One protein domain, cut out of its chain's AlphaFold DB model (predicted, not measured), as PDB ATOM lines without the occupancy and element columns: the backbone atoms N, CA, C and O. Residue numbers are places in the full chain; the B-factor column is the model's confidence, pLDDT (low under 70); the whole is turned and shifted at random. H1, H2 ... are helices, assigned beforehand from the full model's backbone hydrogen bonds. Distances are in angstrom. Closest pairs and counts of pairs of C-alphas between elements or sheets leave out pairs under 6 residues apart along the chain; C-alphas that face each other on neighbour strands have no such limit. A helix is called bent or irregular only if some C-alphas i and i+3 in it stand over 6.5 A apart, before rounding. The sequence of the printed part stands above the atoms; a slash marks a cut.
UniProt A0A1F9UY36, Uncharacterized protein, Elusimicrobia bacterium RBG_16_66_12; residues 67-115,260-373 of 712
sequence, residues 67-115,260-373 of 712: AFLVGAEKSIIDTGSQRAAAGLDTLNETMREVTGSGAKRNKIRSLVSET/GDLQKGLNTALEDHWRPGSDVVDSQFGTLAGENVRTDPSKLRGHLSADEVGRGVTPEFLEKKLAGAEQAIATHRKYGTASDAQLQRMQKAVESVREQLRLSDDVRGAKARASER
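AT A GLANCE: This is residues 67 to 115 and 260 to 373 of the 712 residues of an uncharacterized protein of Elusimicrobia bacterium RBG_16_66_12 (UniProt A0A1F9UY36). Two long helices, H1 and H6, lie side by side and run opposite ways along the rod; H5 folds back beside H6 towards one end, and the first arm of the bent helix H3, H3a, packs on H5. The second arm, H3b, turns off from that line, the short H4 packs on H1, and the short H2 lies at the end of the rod away from residues 67 to 72 of H1 and 368 to 373 of H6, which stick out. The printed part has 163 residues with six named helices, H1 to H6 in order along the chain, and no named strand: its class is all helix. It is only just compact, close to loose, with a radius of gyration of the C-alphas of 18.3 A, and spans 69 by 34 by 22 A.

IN THESE COORDINATES: H1 is residues 67 to 100, 48.6 A long, and begins at C-alpha 67, (141.169, 166.264, 133.338). H2 is residues 102 to 109. H3, residues 260 to 289, was assigned as one helix by its hydrogen bonds but is bent, with C-alphas 272 and 275 6.6 A apart; its arms are H3a, residues 260 to 272, 16.6 A, and H3b, residues 275 to 289, 20.0 A. H4 is residues 297 to 304. H5, residues 315 to 335, 30.5 A, begins at C-alpha 315, (120.168, 183.907, 131.505). H6, residues 340 to 373, 48.6 A, ends at C-alpha 373, (141.724, 179.263, 144.425).

HOW THE PARTS SIT: H1 and H6 touch, opposite ways at a shallow tilt of 21 degrees; their closest C-alphas, those of Ala 84 and Val 353, are 5.0 A apart. H1 touches H4 with residues 78 to 89 alone, closest at the C-alphas of Ala 85 and Arg 301, 5.0 A. H5 and H6 form a helical hairpin at a shallow tilt of 18 degrees, closest at the C-alphas of Ile 329 and Leu 343, 6.2 A. H3a and H5 touch, opposite ways at a shallow tilt of 11 degrees, closest at the C-alphas of Ala 269 and Gly 324, 4.6 A. H3b touches H5 with residues 275 to 277 alone, at a tilt of 37 degrees, only just steep; the C-alphas of Gly 277 and Phe 317 are closest, 6.2 A. H1 and H5 are near each other, as are H3b and H4. H2 touches no helix. In H1, H2, H3a, H3b, H4, H5 and H6 every O i to N i+4 pair is within hydrogen-bond range.

THE WHOLE: The C-alphas farthest apart, those of Thr 115 and Arg 373, are 70.6 A apart. Residues 116 to 259 are not printed, and C-alphas 115 and 260 are 13.7 A apart across the cut. Of the links that are printed whole, none is long. The mean pLDDT of the printed part is 70.4; 82 residues are under 70, among them residues 275 to 316.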
ATOM      1  N   ALA A  67     141.874 166.993 134.396       67.75
ATOM      2  CA  ALA A  67     141.169 166.264 133.338       67.75
ATOM      3  C   ALA A  67     139.873 165.595 133.843       67.75
ATOM      4  O   ALA A  67     138.826 165.729 133.208       67.75
ATOM      5  N   PHE A  68     139.911 164.930 135.002       72.38
ATOM      6  CA  PHE A  68     138.739 164.318 135.633       72.38
ATOM      7  C   PHE A  68     137.697 165.368 136.040       72.38
ATOM      8  O   PHE A  68     136.515 165.195 135.756       72.38
ATOM      9  N   LEU A  69     138.118 166.480 136.650       69.19
ATOM     10  CA  LEU A  69     137.225 167.570 137.047       69.19
ATOM     11  C   LEU A  69     136.596 168.268 135.835       69.19
ATOM     12  O   LEU A  69     135.412 168.583 135.887       69.19
ATOM     13  N   VAL A  70     137.334 168.455 134.734       67.62
ATOM     14  CA  VAL A  70     136.784 168.965 133.463       67.62
ATOM     15  C   VAL A  70     135.812 167.960 132.830       67.62
ATOM     16  O   VAL A  70     134.761 168.362 132.336       67.62
ATOM     17  N   GLY A  71     136.106 166.657 132.881       70.69
ATOM     18  CA  GLY A  71     135.204 165.605 132.402       70.69
ATOM     19  C   GLY A  71     133.914 165.496 133.224       70.69
ATOM     20  O   GLY A  71     132.824 165.395 132.660       70.69
ATOM     21  N   ALA A  72     134.018 165.582 134.552       68.75
ATOM     22  CA  ALA A  72     132.882 165.601 135.468       68.75
ATOM     23  C   ALA A  72     132.062 166.896 135.332       68.75
ATOM     24  O   ALA A  72     130.835 166.833 135.296       68.75
ATOM     25  N   GLU A  73     132.716 168.055 135.184       62.88
ATOM     26  CA  GLU A  73     132.059 169.331 134.875       62.88
ATOM     27  C   GLU A  73     131.256 169.216 133.578       62.88
ATOM     28  O   GLU A  73     130.058 169.495 133.584       62.88
ATOM     29  N   LYS A  74     131.892 168.759 132.493       66.00
ATOM     30  CA  LYS A  74     131.228 168.568 131.203       66.00
ATOM     31  C   LYS A  74     130.043 167.613 131.332       66.00
ATOM     32  O   LYS A  74     128.950 167.968 130.922       66.00
ATOM     33  N   SER A  75     130.204 166.472 132.002       69.38
ATOM     34  CA  SER A  75     129.109 165.524 132.252       69.38
ATOM     35  C   SER A  75     127.936 166.141 133.032       69.38
ATOM     36  O   SER A  75     126.774 165.927 132.676       69.38
ATOM     37  N   ILE A  76     128.209 166.951 134.061       66.12
ATOM     38  CA  ILE A  76     127.177 167.647 134.849       66.12
ATOM     39  C   ILE A  76     126.472 168.721 134.008       66.12
ATOM     40  O   ILE A  76     125.242 168.801 134.044       66.12
ATOM     41  N   ILE A  77     127.221 169.519 133.240       58.75
ATOM     42  CA  ILE A  77     126.672 170.557 132.354       58.75
ATOM     43  C   ILE A  77     125.848 169.918 131.234       58.75
ATOM     44  O   ILE A  77     124.688 170.282 131.075       58.75
ATOM     45  N   ASP A  78     126.383 168.921 130.531       64.00
ATOM     46  CA  ASP A  78     125.698 168.196 129.457       64.00
ATOM     47  C   ASP A  78     124.405 167.550 129.980       64.00
ATOM     48  O   ASP A  78     123.345 167.693 129.370       64.00
ATOM     49  N   THR A  79     124.451 166.912 131.157       69.12
ATOM     50  CA  THR A  79     123.270 166.327 131.813       69.12
ATOM     51  C   THR A  79     122.241 167.396 132.198       69.12
ATOM     52  O   THR A  79     121.041 167.203 131.985       69.12
ATOM     53  N   GLY A  80     122.683 168.530 132.751       63.31
ATOM     54  CA  GLY A  80     121.817 169.653 133.121       63.31
ATOM     55  C   GLY A  80     121.150 170.299 131.905       63.31
ATOM     56  O   GLY A  80     119.934 170.484 131.890       63.31
ATOM     57  N   SER A  81     121.922 170.548 130.847       60.69
ATOM     58  CA  SER A  81     121.457 171.050 129.553       60.69
ATOM     59  C   SER A  81     120.469 170.099 128.880       60.69
ATOM     60  O   SER A  81     119.418 170.540 128.418       60.69
ATOM     61  N   GLN A  82     120.741 168.790 128.869       66.69
ATOM     62  CA  GLN A  82     119.817 167.783 128.333       66.69
ATOM     63  C   GLN A  82     118.496 167.740 129.118       66.69
ATOM     64  O   GLN A  82     117.426 167.654 128.514       66.69
ATOM     65  N   ARG A  83     118.542 167.852 130.454       67.75
ATOM     66  CA  ARG A  83     117.343 167.924 131.310       67.75
ATOM     67  C   ARG A  83     116.565 169.224 131.118       67.75
ATOM     68  O   ARG A  83     115.341 169.180 131.027       67.75
ATOM     69  N   ALA A  84     117.251 170.363 131.018       62.41
ATOM     70  CA  ALA A  84     116.632 171.659 130.748       62.41
ATOM     71  C   ALA A  84     115.958 171.673 129.369       62.41
ATOM     72  O   ALA A  84     114.813 172.103 129.248       62.41
ATOM     73  N   ALA A  85     116.622 171.120 128.351       63.44
ATOM     74  CA  ALA A  85     116.052 170.937 127.023       63.44
ATOM     75  C   ALA A  85     114.817 170.023 127.054       63.44
ATOM     76  O   ALA A  85     113.761 170.432 126.593       63.44
ATOM     77  N   ALA A  86     114.886 168.845 127.685       68.94
ATOM     78  CA  ALA A  86     113.726 167.959 127.833       68.94
ATOM     79  C   ALA A  86     112.561 168.618 128.610       68.94
ATOM     80  O   ALA A  86     111.390 168.376 128.306       68.94
ATOM     81  N   GLY A  87     112.868 169.485 129.580       67.44
ATOM     82  CA  GLY A  87     111.897 170.333 130.275       67.44
ATOM     83  C   GLY A  87     111.235 171.362 129.354       67.44
ATOM     84  O   GLY A  87     110.012 171.478 129.355       67.44
ATOM     85  N   LEU A  88     112.016 172.052 128.515       65.69
ATOM     86  CA  LEU A  88     111.507 172.969 127.488       65.69
ATOM     87  C   LEU A  88     110.698 172.242 126.405       65.69
ATOM     88  O   LEU A  88     109.683 172.769 125.962       65.69
ATOM     89  N   ASP A  89     111.085 171.030 126.015       67.81
ATOM     90  CA  ASP A  89     110.343 170.196 125.065       67.81
ATOM     91  C   ASP A  89     108.984 169.794 125.652       67.81
ATOM     92  O   ASP A  89     107.950 169.953 125.007       67.81
ATOM     93  N   THR A  90     108.968 169.372 126.921       72.44
ATOM     94  CA  THR A  90     107.739 169.066 127.673       72.44
ATOM     95  C   THR A  90     106.854 170.306 127.833       72.44
ATOM     96  O   THR A  90     105.633 170.220 127.698       72.44
ATOM     97  N   LEU A  91     107.444 171.478 128.086       67.25
ATOM     98  CA  LEU A  91     106.726 172.750 128.179       67.25
ATOM     99  C   LEU A  91     106.131 173.162 126.823       67.25
ATOM    100  O   LEU A  91     104.966 173.543 126.758       67.25
ATOM    101  N   ASN A  92     106.886 173.025 125.732       65.12
ATOM    102  CA  ASN A  92     106.408 173.281 124.372       65.12
ATOM    103  C   ASN A  92     105.254 172.345 123.990       65.12
ATOM    104  O   ASN A  92     104.255 172.799 123.435       65.12
ATOM    105  N   GLU A  93     105.366 171.052 124.298       71.19
ATOM    106  CA  GLU A  93     104.338 170.074 123.945       71.19
ATOM    107  C   GLU A  93     103.080 170.227 124.811       71.19
ATOM    108  O   GLU A  93     101.970 170.215 124.288       71.19
ATOM    109  N   THR A  94     103.218 170.517 126.108       65.94
ATOM    110  CA  THR A  94     102.058 170.844 126.960       65.94
ATOM    111  C   THR A  94     101.388 172.162 126.563       65.94
ATOM    112  O   THR A  94     100.159 172.230 126.542       65.94
ATOM    113  N   MET A  95     102.150 173.186 126.152       63.31
ATOM    114  CA  MET A  95     101.593 174.402 125.544       63.31
ATOM    115  C   MET A  95     100.825 174.083 124.248       63.31
ATOM    116  O   MET A  95      99.725 174.603 124.048       63.31
ATOM    117  N   ARG A  96     101.337 173.182 123.394       67.06
ATOM    118  CA  ARG A  96     100.630 172.712 122.188       67.06
ATOM    119  C   ARG A  96      99.341 171.961 122.522       67.06
ATOM    120  O   ARG A  96      98.295 172.343 121.997       67.06
ATOM    121  N   GLU A  97      99.376 170.978 123.426       67.88
ATOM    122  CA  GLU A  97      98.187 170.248 123.902       67.88
ATOM    123  C   GLU A  97      97.091 171.216 124.381       67.88
ATOM    124  O   GLU A  97      95.929 171.117 123.975       67.88
ATOM    125  N   VAL A  98      97.466 172.191 125.218       61.31
ATOM    126  CA  VAL A  98      96.552 173.214 125.743       61.31
ATOM    127  C   VAL A  98      96.012 174.108 124.623       61.31
ATOM    128  O   VAL A  98      94.865 174.555 124.687       61.31
ATOM    129  N   THR A  99      96.768 174.342 123.546       61.38
ATOM    130  CA  THR A  99      96.260 175.102 122.396       61.38
ATOM    131  C   THR A  99      95.299 174.331 121.484       61.38
ATOM    132  O   THR A  99      94.503 174.994 120.820       61.38
ATOM    133  N   GLY A 100      95.329 172.990 121.470       61.06
ATOM    134  CA  GLY A 100      94.749 172.169 120.393       61.06
ATOM    135  C   GLY A 100      93.422 171.431 120.651       61.06
ATOM    136  O   GLY A 100      92.949 170.738 119.754       61.06
ATOM    137  N   SER A 101      92.806 171.520 121.837       59.56
ATOM    138  CA  SER A 101      91.663 170.648 122.187       59.56
ATOM    139  C   SER A 101      90.269 171.183 121.801       59.56
ATOM    140  O   SER A 101      89.989 172.382 121.848       59.56
ATOM    141  N   GLY A 102      89.331 170.271 121.508       71.56
ATOM    142  CA  GLY A 102      87.903 170.602 121.362       71.56
ATOM    143  C   GLY A 102      87.265 171.137 122.655       71.56
ATOM    144  O   GLY A 102      86.395 172.001 122.603       71.56
ATOM    145  N   ALA A 103      87.766 170.716 123.822       70.19
ATOM    146  CA  ALA A 103      87.348 171.259 125.116       70.19
ATOM    147  C   ALA A 103      87.673 172.758 125.244       70.19
ATOM    148  O   ALA A 103      86.836 173.531 125.710       70.19
ATOM    149  N   LYS A 104      88.842 173.198 124.749       72.62
ATOM    150  CA  LYS A 104      89.184 174.626 124.672       72.62
ATOM    151  C   LYS A 104      88.235 175.393 123.752       72.62
ATOM    152  O   LYS A 104      87.865 176.509 124.098       72.62
ATOM    153  N   ARG A 105      87.799 174.815 122.624       77.50
ATOM    154  CA  ARG A 105      86.802 175.456 121.744       77.50
ATOM    155  C   ARG A 105      85.456 175.635 122.441       77.50
ATOM    156  O   ARG A 105      84.949 176.750 122.472       77.50
ATOM    157  N   ASN A 106      84.948 174.600 123.107       80.69
ATOM    158  CA  ASN A 106      83.728 174.705 123.915       80.69
ATOM    159  C   ASN A 106      83.872 175.750 125.036       80.69
ATOM    160  O   ASN A 106      82.950 176.528 125.277       80.69
ATOM    161  N   LYS A 107      85.046 175.835 125.679       83.12
ATOM    162  CA  LYS A 107      85.309 176.858 126.697       83.12
ATOM    163  C   LYS A 107      85.367 178.269 126.102       83.12
ATOM    164  O   LYS A 107      84.756 179.163 126.672       83.12
ATOM    165  N   ILE A 108      86.014 178.473 124.954       79.06
ATOM    166  CA  ILE A 108      86.027 179.766 124.244       79.06
ATOM    167  C   ILE A 108      84.606 180.178 123.839       79.06
ATOM    168  O   ILE A 108      84.235 181.322 124.074       79.06
ATOM    169  N   ARG A 109      83.773 179.250 123.345       85.56
ATOM    170  CA  ARG A 109      82.347 179.513 123.067       85.56
ATOM    171  C   ARG A 109      81.568 179.967 124.304       85.56
ATOM    172  O   ARG A 109      80.659 180.767 124.160       85.56
ATOM    173  N   SER A 110      81.945 179.517 125.505       87.19
ATOM    174  CA  SER A 110      81.365 180.003 126.773       87.19
ATOM    175  C   SER A 110      81.949 181.329 127.292       87.19
ATOM    176  O   SER A 110      81.440 181.856 128.274       87.19
ATOM    177  N   LEU A 111      83.039 181.830 126.696       87.50
ATOM    178  CA  LEU A 111      83.717 183.080 127.084       87.50
ATOM    179  C   LEU A 111      83.447 184.230 126.105       87.50
ATOM    180  O   LEU A 111      83.581 185.392 126.481       87.50
ATOM    181  N   VAL A 112      83.084 183.921 124.858       87.25
ATOM    182  CA  VAL A 112      82.492 184.908 123.955       87.25
ATOM    183  C   VAL A 112      81.064 185.151 124.435       87.25
ATOM    184  O   VAL A 112      80.273 184.215 124.537       87.25
ATOM    185  N   SER A 113      80.756 186.403 124.766       72.12
ATOM    186  CA  SER A 113      79.426 186.824 125.208       72.12
ATOM    187  C   SER A 113      78.356 186.594 124.134       72.12
ATOM    188  O   SER A 113      78.670 186.323 122.974       72.12
ATOM    189  N   GLU A 114      77.086 186.778 124.509       80.12
ATOM    190  CA  GLU A 114      75.959 186.809 123.569       80.12
ATOM    191  C   GLU A 114      76.269 187.641 122.312       80.12
ATOM    192  O   GLU A 114      76.943 188.676 122.375       80.12
ATOM    193  N   THR A 115      75.774 187.166 121.166       83.12
ATOM    194  CA  THR A 115      76.069 187.710 119.836       83.12
ATOM    195  C   THR A 115      75.689 189.192 119.734       83.12
ATOM    196  O   THR A 115      74.516 189.538 119.589       83.12
ATOM    197  N   GLY A 260      88.137 187.992 124.549       92.31
ATOM    198  CA  GLY A 260      89.051 189.052 124.115       92.31
ATOM    199  C   GLY A 260      90.165 189.285 125.133       92.31
ATOM    200  O   GLY A 260      91.344 189.244 124.781       92.31
ATOM    201  N   ASP A 261      89.813 189.410 126.415       90.25
ATOM    202  CA  ASP A 261      90.797 189.536 127.500       90.25
ATOM    203  C   ASP A 261      91.646 188.261 127.692       90.25
ATOM    204  O   ASP A 261      92.825 188.346 128.052       90.25
ATOM    205  N   LEU A 262      91.092 187.072 127.431       88.44
ATOM    206  CA  LEU A 262      91.848 185.818 127.338       88.44
ATOM    207  C   LEU A 262      92.855 185.871 126.187       88.44
ATOM    208  O   LEU A 262      94.033 185.578 126.395       88.44
ATOM    209  N   GLN A 263      92.413 186.227 124.978       90.88
ATOM    210  CA  GLN A 263      93.275 186.273 123.797       90.88
ATOM    211  C   GLN A 263      94.387 187.308 123.962       90.88
ATOM    212  O   GLN A 263      95.532 187.010 123.636       90.88
ATOM    213  N   LYS A 264      94.079 188.470 124.544       91.25
ATOM    214  CA  LYS A 264      95.045 189.507 124.911       91.25
ATOM    215  C   LYS A 264      96.053 189.020 125.949       91.25
ATOM    216  O   LYS A 264      97.251 189.167 125.738       91.25
ATOM    217  N   GLY A 265      95.597 188.378 127.028       84.50
ATOM    218  CA  GLY A 265      96.486 187.800 128.044       84.50
ATOM    219  C   GLY A 265      97.430 186.737 127.472       84.50
ATOM    220  O   GLY A 265      98.631 186.767 127.739       84.50
ATOM    221  N   LEU A 266      96.905 185.843 126.625       83.88
ATOM    222  CA  LEU A 266      97.701 184.837 125.918       83.88
ATOM    223  C   LEU A 266      98.668 185.470 124.918       83.88
ATOM    224  O   LEU A 266      99.817 185.047 124.853       83.88
ATOM    225  N   ASN A 267      98.235 186.479 124.164       85.44
ATOM    226  CA  ASN A 267      99.075 187.153 123.182       85.44
ATOM    227  C   ASN A 267     100.186 187.961 123.844       85.44
ATOM    228  O   ASN A 267     101.305 187.900 123.360       85.44
ATOM    229  N   THR A 268      99.956 188.631 124.974       81.75
ATOM    230  CA  THR A 268     101.052 189.273 125.714       81.75
ATOM    231  C   THR A 268     102.035 188.233 126.256       81.75
ATOM    232  O   THR A 268     103.236 188.328 125.997       81.75
ATOM    233  N   ALA A 269     101.547 187.174 126.911       74.38
ATOM    234  CA  ALA A 269     102.398 186.090 127.410       74.38
ATOM    235  C   ALA A 269     103.238 185.425 126.293       74.38
ATOM    236  O   ALA A 269     104.431 185.162 126.464       74.38
ATOM    237  N   LEU A 270     102.629 185.181 125.128       75.69
ATOM    238  CA  LEU A 270     103.271 184.513 123.999       75.69
ATOM    239  C   LEU A 270     104.125 185.445 123.138       75.69
ATOM    240  O   LEU A 270     105.206 185.047 122.736       75.69
ATOM    241  N   GLU A 271     103.679 186.653 122.822       76.25
ATOM    242  CA  GLU A 271     104.277 187.494 121.771       76.25
ATOM    243  C   GLU A 271     105.099 188.661 122.322       76.25
ATOM    244  O   GLU A 271     106.002 189.122 121.630       76.25
ATOM    245  N   ASP A 272     104.857 189.091 123.563       72.19
ATOM    246  CA  ASP A 272     105.620 190.174 124.200       72.19
ATOM    247  C   ASP A 272     106.707 189.593 125.134       72.19
ATOM    248  O   ASP A 272     107.815 190.138 125.254       72.19
ATOM    249  N   HIS A 273     106.428 188.429 125.741       71.31
ATOM    250  CA  HIS A 273     107.347 187.712 126.630       71.31
ATOM    251  C   HIS A 273     108.052 186.520 125.949       71.31
ATOM    252  O   HIS A 273     109.277 186.537 125.831       71.31
ATOM    253  N   TRP A 274     107.325 185.515 125.445       70.25
ATOM    254  CA  TRP A 274     107.934 184.269 124.939       70.25
ATOM    255  C   TRP A 274     108.612 184.379 123.551       70.25
ATOM    256  O   TRP A 274     109.747 183.924 123.369       70.25
ATOM    257  N   ARG A 275     107.938 184.979 122.561       67.75
ATOM    258  CA  ARG A 275     108.339 185.013 121.139       67.75
ATOM    259  C   ARG A 275     109.503 185.950 120.798       67.75
ATOM    260  O   ARG A 275     110.339 185.560 119.990       67.75
ATOM    261  N   PRO A 276     109.685 187.119 121.440       64.94
ATOM    262  CA  PRO A 276     110.908 187.897 121.259       64.94
ATOM    263  C   PRO A 276     112.123 187.090 121.738       64.94
ATOM    264  O   PRO A 276     113.226 187.270 121.238       64.94
ATOM    265  N   GLY A 277     111.898 186.132 122.648       55.88
ATOM    266  CA  GLY A 277     112.824 185.042 122.904       55.88
ATOM    267  C   GLY A 277     112.981 184.091 121.708       55.88
ATOM    268  O   GLY A 277     114.098 183.887 121.253       55.88
ATOM    269  N   SER A 278     111.923 183.464 121.173       55.66
ATOM    270  CA  SER A 278     112.095 182.540 120.026       55.66
ATOM    271  C   SER A 278     112.879 183.154 118.870       55.66
ATOM    272  O   SER A 278     113.808 182.521 118.391       55.66
ATOM    273  N   ASP A 279     112.579 184.392 118.496       56.97
ATOM    274  CA  ASP A 279     113.129 185.005 117.288       56.97
ATOM    275  C   ASP A 279     114.593 185.451 117.482       56.97
ATOM    276  O   ASP A 279     115.409 185.356 116.563       56.97
ATOM    277  N   VAL A 280     114.972 185.863 118.702       53.62
ATOM    278  CA  VAL A 280     116.381 186.115 119.053       53.62
ATOM    279  C   VAL A 280     117.176 184.809 119.046       53.62
ATOM    280  O   VAL A 280     118.263 184.788 118.472       53.62
ATOM    281  N   VAL A 281     116.616 183.710 119.570       51.50
ATOM    282  CA  VAL A 281     117.236 182.378 119.446       51.50
ATOM    283  C   VAL A 281     117.366 181.969 117.985       51.50
ATOM    284  O   VAL A 281     118.479 181.698 117.564       51.50
ATOM    285  N   ASP A 282     116.302 182.004 117.184       52.34
ATOM    286  CA  ASP A 282     116.345 181.578 115.778       52.34
ATOM    287  C   ASP A 282     117.365 182.417 114.966       52.34
ATOM    288  O   ASP A 282     118.055 181.878 114.101       52.34
ATOM    289  N   SER A 283     117.560 183.706 115.290       54.75
ATOM    290  CA  SER A 283     118.594 184.551 114.657       54.75
ATOM    291  C   SER A 283     120.029 184.246 115.121       54.75
ATOM    292  O   SER A 283     120.933 184.127 114.288       54.75
ATOM    293  N   GLN A 284     120.263 184.066 116.426       54.78
ATOM    294  CA  GLN A 284     121.582 183.706 116.967       54.78
ATOM    295  C   GLN A 284     121.982 182.285 116.542       54.78
ATOM    296  O   GLN A 284     123.119 182.054 116.134       54.78
ATOM    297  N   PHE A 285     121.027 181.355 116.539       52.00
ATOM    298  CA  PHE A 285     121.209 179.966 116.124       52.00
ATOM    299  C   PHE A 285     121.388 179.860 114.612       52.00
ATOM    300  O   PHE A 285     122.269 179.133 114.171       52.00
ATOM    301  N   GLY A 286     120.626 180.609 113.808       54.44
ATOM    302  CA  GLY A 286     120.819 180.640 112.356       54.44
ATOM    303  C   GLY A 286     122.196 181.178 111.950       54.44
ATOM    304  O   GLY A 286     122.795 180.691 110.994       54.44
ATOM    305  N   THR A 287     122.743 182.116 112.731       55.28
ATOM    306  CA  THR A 287     124.101 182.648 112.533       55.28
ATOM    307  C   THR A 287     125.190 181.625 112.893       55.28
ATOM    308  O   THR A 287     126.222 181.581 112.230       55.28
ATOM    309  N   LEU A 288     124.974 180.793 113.922       49.91
ATOM    310  CA  LEU A 288     125.944 179.786 114.384       49.91
ATOM    311  C   LEU A 288     125.855 178.447 113.629       49.91
ATOM    312  O   LEU A 288     126.872 177.786 113.443       49.91
ATOM    313  N   ALA A 289     124.661 178.049 113.184       49.97
ATOM    314  CA  ALA A 289     124.403 176.771 112.516       49.97
ATOM    315  C   ALA A 289     124.442 176.844 110.976       49.97
ATOM    316  O   ALA A 289     124.276 175.820 110.318       49.97
ATOM    317  N   GLY A 290     124.626 178.035 110.394       47.00
ATOM    318  CA  GLY A 290     124.791 178.237 108.947       47.00
ATOM    319  C   GLY A 290     123.516 178.155 108.095       47.00
ATOM    320  O   GLY A 290     123.586 178.400 106.894       47.00
ATOM    321  N   GLU A 291     122.353 177.861 108.682       54.66
ATOM    322  CA  GLU A 291     121.064 177.780 107.980       54.66
ATOM    323  C   GLU A 291     119.889 178.289 108.833       54.66
ATOM    324  O   GLU A 291     119.977 178.406 110.053       54.66
ATOM    325  N   ASN A 292     118.745 178.538 108.180       46.78
ATOM    326  CA  ASN A 292     117.484 178.973 108.795       46.78
ATOM    327  C   ASN A 292     116.910 177.944 109.797       46.78
ATOM    328  O   ASN A 292     115.991 177.179 109.480       46.78
ATOM    329  N   VAL A 293     117.409 177.955 111.033       46.78
ATOM    330  CA  VAL A 293     116.832 177.215 112.161       46.78
ATOM    331  C   VAL A 293     115.584 177.942 112.655       46.78
ATOM    332  O   VAL A 293     115.655 178.850 113.471       46.78
ATOM    333  N   ARG A 294     114.423 177.510 112.156       46.41
ATOM    334  CA  ARG A 294     113.126 177.747 112.805       46.41
ATOM    335  C   ARG A 294     113.073 176.916 114.089       46.41
ATOM    336  O   ARG A 294     113.548 175.783 114.030       46.41
ATOM    337  N   THR A 295     112.454 177.410 115.167       49.34
ATOM    338  CA  THR A 295     112.280 176.711 116.463       49.34
ATOM    339  C   THR A 295     111.988 175.202 116.355       49.34
ATOM    340  O   THR A 295     110.832 174.764 116.352       49.34
ATOM    341  N   ASP A 296     113.051 174.405 116.315       48.75
ATOM    342  CA  ASP A 296     113.052 172.952 116.418       48.75
ATOM    343  C   ASP A 296     113.608 172.620 117.808       48.75
ATOM    344  O   ASP A 296     114.793 172.875 118.061       48.75
ATOM    345  N   PRO A 297     112.785 172.093 118.731       49.16
ATOM    346  CA  PRO A 297     113.229 171.811 120.092       49.16
ATOM    347  C   PRO A 297     114.423 170.833 120.122       49.16
ATOM    348  O   PRO A 297     115.332 170.977 120.937       49.16
ATOM    349  N   SER A 298     114.514 169.943 119.128       48.69
ATOM    350  CA  SER A 298     115.637 169.018 118.909       48.69
ATOM    351  C   SER A 298     116.966 169.745 118.656       48.69
ATOM    352  O   SER A 298     118.015 169.316 119.138       48.69
ATOM    353  N   LYS A 299     116.936 170.872 117.930       55.06
ATOM    354  CA  LYS A 299     118.119 171.708 117.662       55.06
ATOM    355  C   LYS A 299     118.463 172.605 118.849       55.06
ATOM    356  O   LYS A 299     119.642 172.804 119.128       55.06
ATOM    357  N   LEU A 300     117.457 173.078 119.594       50.41
ATOM    358  CA  LEU A 300     117.675 173.774 120.867       50.41
ATOM    359  C   LEU A 300     118.393 172.862 121.874       50.41
ATOM    360  O   LEU A 300     119.384 173.269 122.476       50.41
ATOM    361  N   ARG A 301     117.940 171.606 121.984       52.25
ATOM    362  CA  ARG A 301     118.585 170.543 122.765       52.25
ATOM    363  C   ARG A 301     120.035 170.333 122.329       52.25
ATOM    364  O   ARG A 301     120.921 170.410 123.171       52.25
ATOM    365  N   GLY A 302     120.265 170.142 121.026       54.69
ATOM    366  CA  GLY A 302     121.604 169.961 120.458       54.69
ATOM    367  C   GLY A 302     122.561 171.114 120.775       54.69
ATOM    368  O   GLY A 302     123.714 170.866 121.121       54.69
ATOM    369  N   HIS A 303     122.085 172.364 120.732       54.25
ATOM    370  CA  HIS A 303     122.933 173.520 121.021       54.25
ATOM    371  C   HIS A 303     123.174 173.730 122.522       54.25
ATOM    372  O   HIS A 303     124.295 174.066 122.893       54.25
ATOM    373  N   LEU A 304     122.187 173.468 123.391       55.28
ATOM    374  CA  LEU A 304     122.380 173.471 124.848       55.28
ATOM    375  C   LEU A 304     123.408 172.413 125.293       55.28
ATOM    376  O   LEU A 304     124.135 172.647 126.254       55.28
ATOM    377  N   SER A 305     123.504 171.281 124.585       53.22
ATOM    378  CA  SER A 305     124.555 170.266 124.784       53.22
ATOM    379  C   SER A 305     125.875 170.534 124.042       53.22
ATOM    380  O   SER A 305     126.820 169.778 124.220       53.22
ATOM    381  N   ALA A 306     125.948 171.556 123.183       51.28
ATOM    382  CA  ALA A 306     127.152 171.898 122.413       51.28
ATOM    383  C   ALA A 306     127.772 173.252 122.812       51.28
ATOM    384  O   ALA A 306     128.876 173.579 122.382       51.28
ATOM    385  N   ASP A 307     127.080 174.053 123.625       57.88
ATOM    386  CA  ASP A 307     127.557 175.342 124.128       57.88
ATOM    387  C   ASP A 307     128.512 175.154 125.321       57.88
ATOM    388  O   ASP A 307     128.201 175.504 126.460       57.88
ATOM    389  N   GLU A 308     129.710 174.623 125.046       48.00
ATOM    390  CA  GLU A 308     130.788 174.402 126.032       48.00
ATOM    391  C   GLU A 308     131.250 175.690 126.754       48.00
ATOM    392  O   GLU A 308     132.013 175.628 127.720       48.00
ATOM    393  N   VAL A 309     130.810 176.872 126.300       44.53
ATOM    394  CA  VAL A 309     131.208 178.193 126.826       44.53
ATOM    395  C   VAL A 309     130.023 178.964 127.448       44.53
ATOM    396  O   VAL A 309     130.226 179.998 128.091       44.53
ATOM    397  N   GLY A 310     128.793 178.449 127.322       50.00
ATOM    398  CA  GLY A 310     127.577 178.933 127.981       50.00
ATOM    399  C   GLY A 310     127.159 180.359 127.613       50.00
ATOM    400  O   GLY A 310     126.951 181.174 128.519       50.00
ATOM    401  N   ARG A 311     127.086 180.702 126.317       51.50
ATOM    402  CA  ARG A 311     126.738 182.062 125.837       51.50
ATOM    403  C   ARG A 311     125.815 182.151 124.616       51.50
ATOM    404  O   ARG A 311     125.534 183.269 124.186       51.50
ATOM    405  N   GLY A 312     125.309 181.044 124.074       53.22
ATOM    406  CA  GLY A 312     124.345 181.072 122.965       53.22
ATOM    407  C   GLY A 312     122.979 181.652 123.353       53.22
ATOM    408  O   GLY A 312     122.276 182.198 122.509       53.22
ATOM    409  N   VAL A 313     122.612 181.563 124.636       56.78
ATOM    410  CA  VAL A 313     121.347 182.065 125.190       56.78
ATOM    411  C   VAL A 313     121.632 182.750 126.529       56.78
ATOM    412  O   VAL A 313     122.218 182.136 127.420       56.78
ATOM    413  N   THR A 314     121.247 184.018 126.701       62.94
ATOM    414  CA  THR A 314     121.511 184.732 127.966       62.94
ATOM    415  C   THR A 314     120.609 184.220 129.104       62.94
ATOM    416  O   THR A 314     119.468 183.825 128.855       62.94
ATOM    417  N   PRO A 315     121.045 184.254 130.379       68.25
ATOM    418  CA  PRO A 315     120.168 183.907 131.505       68.25
ATOM    419  C   PRO A 315     118.895 184.772 131.548       68.25
ATOM    420  O   PRO A 315     117.792 184.259 131.724       68.25
ATOM    421  N   GLU A 316     119.038 186.072 131.261       66.38
ATOM    422  CA  GLU A 316     117.946 187.049 131.116       66.38
ATOM    423  C   GLU A 316     116.878 186.609 130.101       66.38
ATOM    424  O   GLU A 316     115.682 186.823 130.297       66.38
ATOM    425  N   PHE A 317     117.301 185.968 129.010       71.44
ATOM    426  CA  PHE A 317     116.416 185.450 127.976       71.44
ATOM    427  C   PHE A 317     115.602 184.251 128.468       71.44
ATOM    428  O   PHE A 317     114.405 184.159 128.179       71.44
ATOM    429  N   LEU A 318     116.242 183.312 129.179       73.69
ATOM    430  CA  LEU A 318     115.557 182.109 129.653       73.69
ATOM    431  C   LEU A 318     114.551 182.479 130.740       73.69
ATOM    432  O   LEU A 318     113.419 182.008 130.676       73.69
ATOM    433  N   GLU A 319     114.892 183.416 131.627       80.19
ATOM    434  CA  GLU A 319     113.915 184.009 132.543       80.19
ATOM    435  C   GLU A 319     112.779 184.731 131.806       80.19
ATOM    436  O   GLU A 319     111.618 184.526 132.156       80.19
ATOM    437  N   LYS A 320     113.040 185.487 130.726       76.81
ATOM    438  CA  LYS A 320     111.956 186.114 129.942       76.81
ATOM    439  C   LYS A 320     110.998 185.074 129.332       76.81
ATOM    440  O   LYS A 320     109.783 185.287 129.351       76.81
ATOM    441  N   LYS A 321     111.507 183.936 128.837       77.88
ATOM    442  CA  LYS A 321     110.658 182.817 128.383       77.88
ATOM    443  C   LYS A 321     109.897 182.170 129.539       77.88
ATOM    444  O   LYS A 321     108.690 181.978 129.425       77.88
ATOM    445  N   LEU A 322     110.557 181.860 130.652       84.75
ATOM    446  CA  LEU A 322     109.910 181.226 131.804       84.75
ATOM    447  C   LEU A 322     108.804 182.120 132.381       84.75
ATOM    448  O   LEU A 322     107.693 181.637 132.569       84.75
ATOM    449  N   ALA A 323     109.037 183.429 132.507       83.12
ATOM    450  CA  ALA A 323     108.017 184.407 132.887       83.12
ATOM    451  C   ALA A 323     106.824 184.434 131.909       83.12
ATOM    452  O   ALA A 323     105.672 184.474 132.341       83.12
ATOM    453  N   GLY A 324     107.070 184.350 130.594       80.38
ATOM    454  CA  GLY A 324     106.007 184.224 129.589       80.38
ATOM    455  C   GLY A 324     105.180 182.941 129.748       80.38
ATOM    456  O   GLY A 324     103.952 182.980 129.667       80.38
ATOM    457  N   ALA A 325     105.821 181.808 130.051       84.06
ATOM    458  CA  ALA A 325     105.119 180.561 130.358       84.06
ATOM    459  C   ALA A 325     104.326 180.641 131.672       84.06
ATOM    460  O   ALA A 325     103.184 180.188 131.716       84.06
ATOM    461  N   GLU A 326     104.867 181.257 132.723       88.88
ATOM    462  CA  GLU A 326     104.152 181.485 133.985       88.88
ATOM    463  C   GLU A 326     102.923 182.377 133.792       88.88
ATOM    464  O   GLU A 326     101.847 182.071 134.311       88.88
ATOM    465  N   GLN A 327     103.039 183.431 132.983       85.75
ATOM    466  CA  GLN A 327     101.914 184.291 132.624       85.75
ATOM    467  C   GLN A 327     100.867 183.541 131.786       85.75
ATOM    468  O   GLN A 327      99.665 183.730 132.000       85.75
ATOM    469  N   ALA A 328     101.282 182.645 130.883       81.62
ATOM    470  CA  ALA A 328     100.369 181.771 130.148       81.62
ATOM    471  C   ALA A 328      99.649 180.777 131.081       81.62
ATOM    472  O   ALA A 328      98.429 180.642 130.995       81.62
ATOM    473  N   ILE A 329     100.357 180.148 132.030       86.75
ATOM    474  CA  ILE A 329      99.778 179.274 133.070       86.75
ATOM    475  C   ILE A 329      98.760 180.053 133.916       86.75
ATOM    476  O   ILE A 329      97.638 179.587 134.117       86.75
ATOM    477  N   ALA A 330      99.114 181.255 134.379       88.44
ATOM    478  CA  ALA A 330      98.226 182.118 135.156       88.44
ATOM    479  C   ALA A 330      96.978 182.534 134.358       88.44
ATOM    480  O   ALA A 330      95.868 182.514 134.890       88.44
ATOM    481  N   THR A 331      97.138 182.833 133.067       83.50
ATOM    482  CA  THR A 331      96.035 183.157 132.149       83.50
ATOM    483  C   THR A 331      95.113 181.951 131.948       83.50
ATOM    484  O   THR A 331      93.901 182.062 132.127       83.50
ATOM    485  N   HIS A 332      95.667 180.770 131.660       85.12
ATOM    486  CA  HIS A 332      94.884 179.543 131.501       85.12
ATOM    487  C   HIS A 332      94.126 179.155 132.776       85.12
ATOM    488  O   HIS A 332      92.967 178.742 132.685       85.12
ATOM    489  N   ARG A 333      94.745 179.360 133.947       90.88
ATOM    490  CA  ARG A 333      94.125 179.195 135.268       90.88
ATOM    491  C   ARG A 333      92.983 180.190 135.492       90.88
ATOM    492  O   ARG A 333      91.905 179.762 135.885       90.88
ATOM    493  N   LYS A 334      93.179 181.485 135.196       89.50
ATOM    494  CA  LYS A 334      92.152 182.539 135.358       89.50
ATOM    495  C   LYS A 334      90.863 182.213 134.594       89.50
ATOM    496  O   LYS A 334      89.781 182.369 135.144       89.50
ATOM    497  N   TYR A 335      90.981 181.762 133.345       84.69
ATOM    498  CA  TYR A 335      89.823 181.522 132.470       84.69
ATOM    499  C   TYR A 335      89.353 180.056 132.424       84.69
ATOM    500  O   TYR A 335      88.424 179.737 131.679       84.69
ATOM    501  N   GLY A 336      89.985 179.148 133.177       85.31
ATOM    502  CA  GLY A 336      89.643 177.719 133.191       85.31
ATOM    503  C   GLY A 336      89.734 177.056 131.810       85.31
ATOM    504  O   GLY A 336      88.842 176.302 131.429       85.31
ATOM    505  N   THR A 337      90.765 177.394 131.026       82.38
ATOM    506  CA  THR A 337      90.945 176.918 129.633       82.38
ATOM    507  C   THR A 337      91.952 175.774 129.482       82.38
ATOM    508  O   THR A 337      92.129 175.260 128.379       82.38
ATOM    509  N   ALA A 338      92.575 175.355 130.583       84.62
ATOM    510  CA  ALA A 338      93.369 174.139 130.712       84.62
ATOM    511  C   ALA A 338      92.925 173.397 131.982       84.62
ATOM    512  O   ALA A 338      92.472 174.035 132.934       84.62
ATOM    513  N   SER A 339      93.046 172.068 132.013       85.25
ATOM    514  CA  SER A 339      92.737 171.289 133.220       85.25
ATOM    515  C   SER A 339      93.812 171.463 134.298       85.25
ATOM    516  O   SER A 339      94.969 171.747 133.987       85.25
ATOM    517  N   ASP A 340      93.476 171.215 135.568       88.69
ATOM    518  CA  ASP A 340      94.457 171.284 136.663       88.69
ATOM    519  C   ASP A 340      95.661 170.362 136.427       88.69
ATOM    520  O   ASP A 340      96.798 170.743 136.692       88.69
ATOM    521  N   ALA A 341      95.439 169.182 135.839       84.50
ATOM    522  CA  ALA A 341      96.506 168.261 135.457       84.50
ATOM    523  C   ALA A 341      97.403 168.812 134.328       84.50
ATOM    524  O   ALA A 341      98.603 168.539 134.307       84.50
ATOM    525  N   GLN A 342      96.862 169.597 133.388       83.25
ATOM    526  CA  GLN A 342      97.669 170.318 132.395       83.25
ATOM    527  C   GLN A 342      98.471 171.443 133.057       83.25
ATOM    528  O   GLN A 342      99.688 171.487 132.895       83.25
ATOM    529  N   LEU A 343      97.824 172.284 133.870       87.25
ATOM    530  CA  LEU A 343      98.476 173.388 134.583       87.25
ATOM    531  C   LEU A 343      99.603 172.890 135.503       87.25
ATOM    532  O   LEU A 343     100.677 173.482 135.521       87.25
ATOM    533  N   GLN A 344      99.401 171.775 136.212       89.88
ATOM    534  CA  GLN A 344     100.435 171.134 137.032       89.88
ATOM    535  C   GLN A 344     101.599 170.589 136.191       89.88
ATOM    536  O   GLN A 344     102.750 170.761 136.587       89.88
ATOM    537  N   ARG A 345     101.340 169.969 135.026       83.38
ATOM    538  CA  ARG A 345     102.412 169.517 134.114       83.38
ATOM    539  C   ARG A 345     103.245 170.692 133.595       83.38
ATOM    540  O   ARG A 345     104.470 170.619 133.636       83.38
ATOM    541  N   MET A 346     102.598 171.779 133.171       82.50
ATOM    542  CA  MET A 346     103.273 172.995 132.698       82.50
ATOM    543  C   MET A 346     104.093 173.655 133.811       82.50
ATOM    544  O   MET A 346     105.258 173.988 133.608       82.50
ATOM    545  N   GLN A 347     103.508 173.810 135.001       91.25
ATOM    546  CA  GLN A 347     104.177 174.450 136.128       91.25
ATOM    547  C   GLN A 347     105.373 173.618 136.616       91.25
ATOM    548  O   GLN A 347     106.458 174.167 136.785       91.25
ATOM    549  N   LYS A 348     105.239 172.286 136.689       89.19
ATOM    550  CA  LYS A 348     106.361 171.377 136.966       89.19
ATOM    551  C   LYS A 348     107.462 171.456 135.899       89.19
ATOM    552  O   LYS A 348     108.634 171.302 136.229       89.19
ATOM    553  N   ALA A 349     107.119 171.691 134.629       80.50
ATOM    554  CA  ALA A 349     108.112 171.882 133.572       80.50
ATOM    555  C   ALA A 349     108.886 173.205 133.743       80.50
ATOM    556  O   ALA A 349     110.112 173.196 133.661       80.50
ATOM    557  N   VAL A 350     108.202 174.312 134.062       87.62
ATOM    558  CA  VAL A 350     108.837 175.606 134.396       87.62
ATOM    559  C   VAL A 350     109.745 175.480 135.626       87.62
ATOM    560  O   VAL A 350     110.908 175.879 135.569       87.62
ATOM    561  N   GLU A 351     109.245 174.876 136.708       88.50
ATOM    562  CA  GLU A 351     110.005 174.617 137.940       88.50
ATOM    563  C   GLU A 351     111.247 173.756 137.655       88.50
ATOM    564  O   GLU A 351     112.345 174.109 138.073       88.50
ATOM    565  N   SER A 352     111.110 172.688 136.858       83.25
ATOM    566  CA  SER A 352     112.226 171.829 136.437       83.25
ATOM    567  C   SER A 352     113.301 172.595 135.659       83.25
ATOM    568  O   SER A 352     114.491 172.397 135.905       83.25
ATOM    569  N   VAL A 353     112.919 173.492 134.740       80.12
ATOM    570  CA  VAL A 353     113.891 174.311 133.994       80.12
ATOM    571  C   VAL A 353     114.585 175.317 134.918       80.12
ATOM    572  O   VAL A 353     115.808 175.432 134.845       80.12
ATOM    573  N   ARG A 354     113.865 175.983 135.836       86.25
ATOM    574  CA  ARG A 354     114.491 176.865 136.842       86.25
ATOM    575  C   ARG A 354     115.452 176.119 137.767       86.25
ATOM    576  O   ARG A 354     116.539 176.624 138.024       86.25
ATOM    577  N   GLU A 355     115.093 174.919 138.216       84.69
ATOM    578  CA  GLU A 355     115.967 174.062 139.027       84.69
ATOM    579  C   GLU A 355     117.277 173.754 138.275       84.69
ATOM    580  O   GLU A 355     118.361 173.922 138.830       84.69
ATOM    581  N   GLN A 356     117.205 173.383 136.985       76.69
ATOM    582  CA  GLN A 356     118.411 173.144 136.177       76.69
ATOM    583  C   GLN A 356     119.248 174.415 135.960       76.69
ATOM    584  O   GLN A 356     120.476 174.340 136.016       76.69
ATOM    585  N   LEU A 357     118.620 175.578 135.749       76.69
ATOM    586  CA  LEU A 357     119.342 176.852 135.631       76.69
ATOM    587  C   LEU A 357     120.071 177.203 136.929       76.69
ATOM    588  O   LEU A 357     121.255 177.531 136.892       76.69
ATOM    589  N   ARG A 358     119.407 177.038 138.078       81.00
ATOM    590  CA  ARG A 358     120.013 177.290 139.387       81.00
ATOM    591  C   ARG A 358     121.200 176.365 139.654       81.00
ATOM    592  O   ARG A 358     122.234 176.832 140.115       81.00
ATOM    593  N   LEU A 359     121.076 175.079 139.318       75.06
ATOM    594  CA  LEU A 359     122.177 174.114 139.408       75.06
ATOM    595  C   LEU A 359     123.342 174.485 138.474       75.06
ATOM    596  O   LEU A 359     124.500 174.375 138.873       75.06
ATOM    597  N   SER A 360     123.057 174.968 137.259       71.69
ATOM    598  CA  SER A 360     124.079 175.452 136.319       71.69
ATOM    599  C   SER A 360     124.838 176.668 136.868       71.69
ATOM    600  O   SER A 360     126.071 176.703 136.815       71.69
ATOM    601  N   ASP A 361     124.131 177.632 137.464       74.00
ATOM    602  CA  ASP A 361     124.742 178.801 138.102       74.00
ATOM    603  C   ASP A 361     125.503 178.448 139.391       74.00
ATOM    604  O   ASP A 361     126.599 178.972 139.606       74.00
ATOM    605  N   ASP A 362     125.003 177.511 140.205       73.25
ATOM    606  CA  ASP A 362     125.703 176.986 141.388       73.25
ATOM    607  C   ASP A 362     127.041 176.315 140.983       73.25
ATOM    608  O   ASP A 362     128.087 176.596 141.585       73.25
ATOM    609  N   VAL A 363     127.046 175.504 139.912       69.00
ATOM    610  CA  VAL A 363     128.255 174.879 139.328       69.00
ATOM    611  C   VAL A 363     129.209 175.930 138.755       69.00
ATOM    612  O   VAL A 363     130.406 175.910 139.056       69.00
ATOM    613  N   ARG A 364     128.706 176.909 137.993       66.44
ATOM    614  CA  ARG A 364     129.515 178.010 137.438       66.44
ATOM    615  C   ARG A 364     130.144 178.865 138.543       66.44
ATOM    616  O   ARG A 364     131.327 179.201 138.474       66.44
ATOM    617  N   GLY A 365     129.386 179.170 139.593       71.50
ATOM    618  CA  GLY A 365     129.863 179.874 140.779       71.50
ATOM    619  C   GLY A 365     130.882 179.056 141.576       71.50
ATOM    620  O   GLY A 365     131.820 179.620 142.142       71.50
ATOM    621  N   ALA A 366     130.750 177.727 141.625       67.38
ATOM    622  CA  ALA A 366     131.778 176.840 142.175       67.38
ATOM    623  C   ALA A 366     133.064 176.856 141.327       67.38
ATOM    624  O   ALA A 366     134.145 177.010 141.892       67.38
ATOM    625  N   LYS A 367     132.960 176.808 139.991       65.62
ATOM    626  CA  LYS A 367     134.106 176.905 139.069       65.62
ATOM    627  C   LYS A 367     134.847 178.233 139.173       65.62
ATOM    628  O   LYS A 367     136.074 178.225 139.225       65.62
ATOM    629  N   ALA A 368     134.138 179.360 139.260       66.94
ATOM    630  CA  ALA A 368     134.763 180.669 139.465       66.94
ATOM    631  C   ALA A 368     135.619 180.680 140.747       66.94
ATOM    632  O   ALA A 368     136.808 180.991 140.692       66.94
ATOM    633  N   ARG A 369     135.053 180.211 141.869       74.56
ATOM    634  CA  ARG A 369     135.756 180.072 143.158       74.56
ATOM    635  C   ARG A 369     136.908 179.060 143.111       74.56
ATOM    636  O   ARG A 369     137.926 179.258 143.769       74.56
ATOM    637  N   ALA A 370     136.775 177.968 142.358       63.88
ATOM    638  CA  ALA A 370     137.831 176.967 142.196       63.88
ATOM    639  C   ALA A 370     138.997 177.490 141.343       63.88
ATOM    640  O   ALA A 370     140.154 177.299 141.708       63.88
ATOM    641  N   SER A 371     138.703 178.204 140.252       66.25
ATOM    642  CA  SER A 371     139.700 178.845 139.389       66.25
ATOM    643  C   SER A 371     140.441 179.970 140.115       66.25
ATOM    644  O   SER A 371     141.662 180.055 140.013       66.25
ATOM    645  N   GLU A 372     139.735 180.765 140.922       68.56
ATOM    646  CA  GLU A 372     140.324 181.763 141.818       68.56
ATOM    647  C   GLU A 372     141.289 181.109 142.822       68.56
ATOM    648  O   GLU A 372     142.455 181.496 142.897       68.56
ATOM    649  N   ARG A 373     140.862 180.041 143.512       69.00
ATOM    650  CA  ARG A 373     141.724 179.263 144.425       69.00
ATOM    651  C   ARG A 373     142.933 178.641 143.723       69.00
ATOM    652  O   ARG A 373     144.020 178.656 144.291       69.00
TER     653      ARG A 373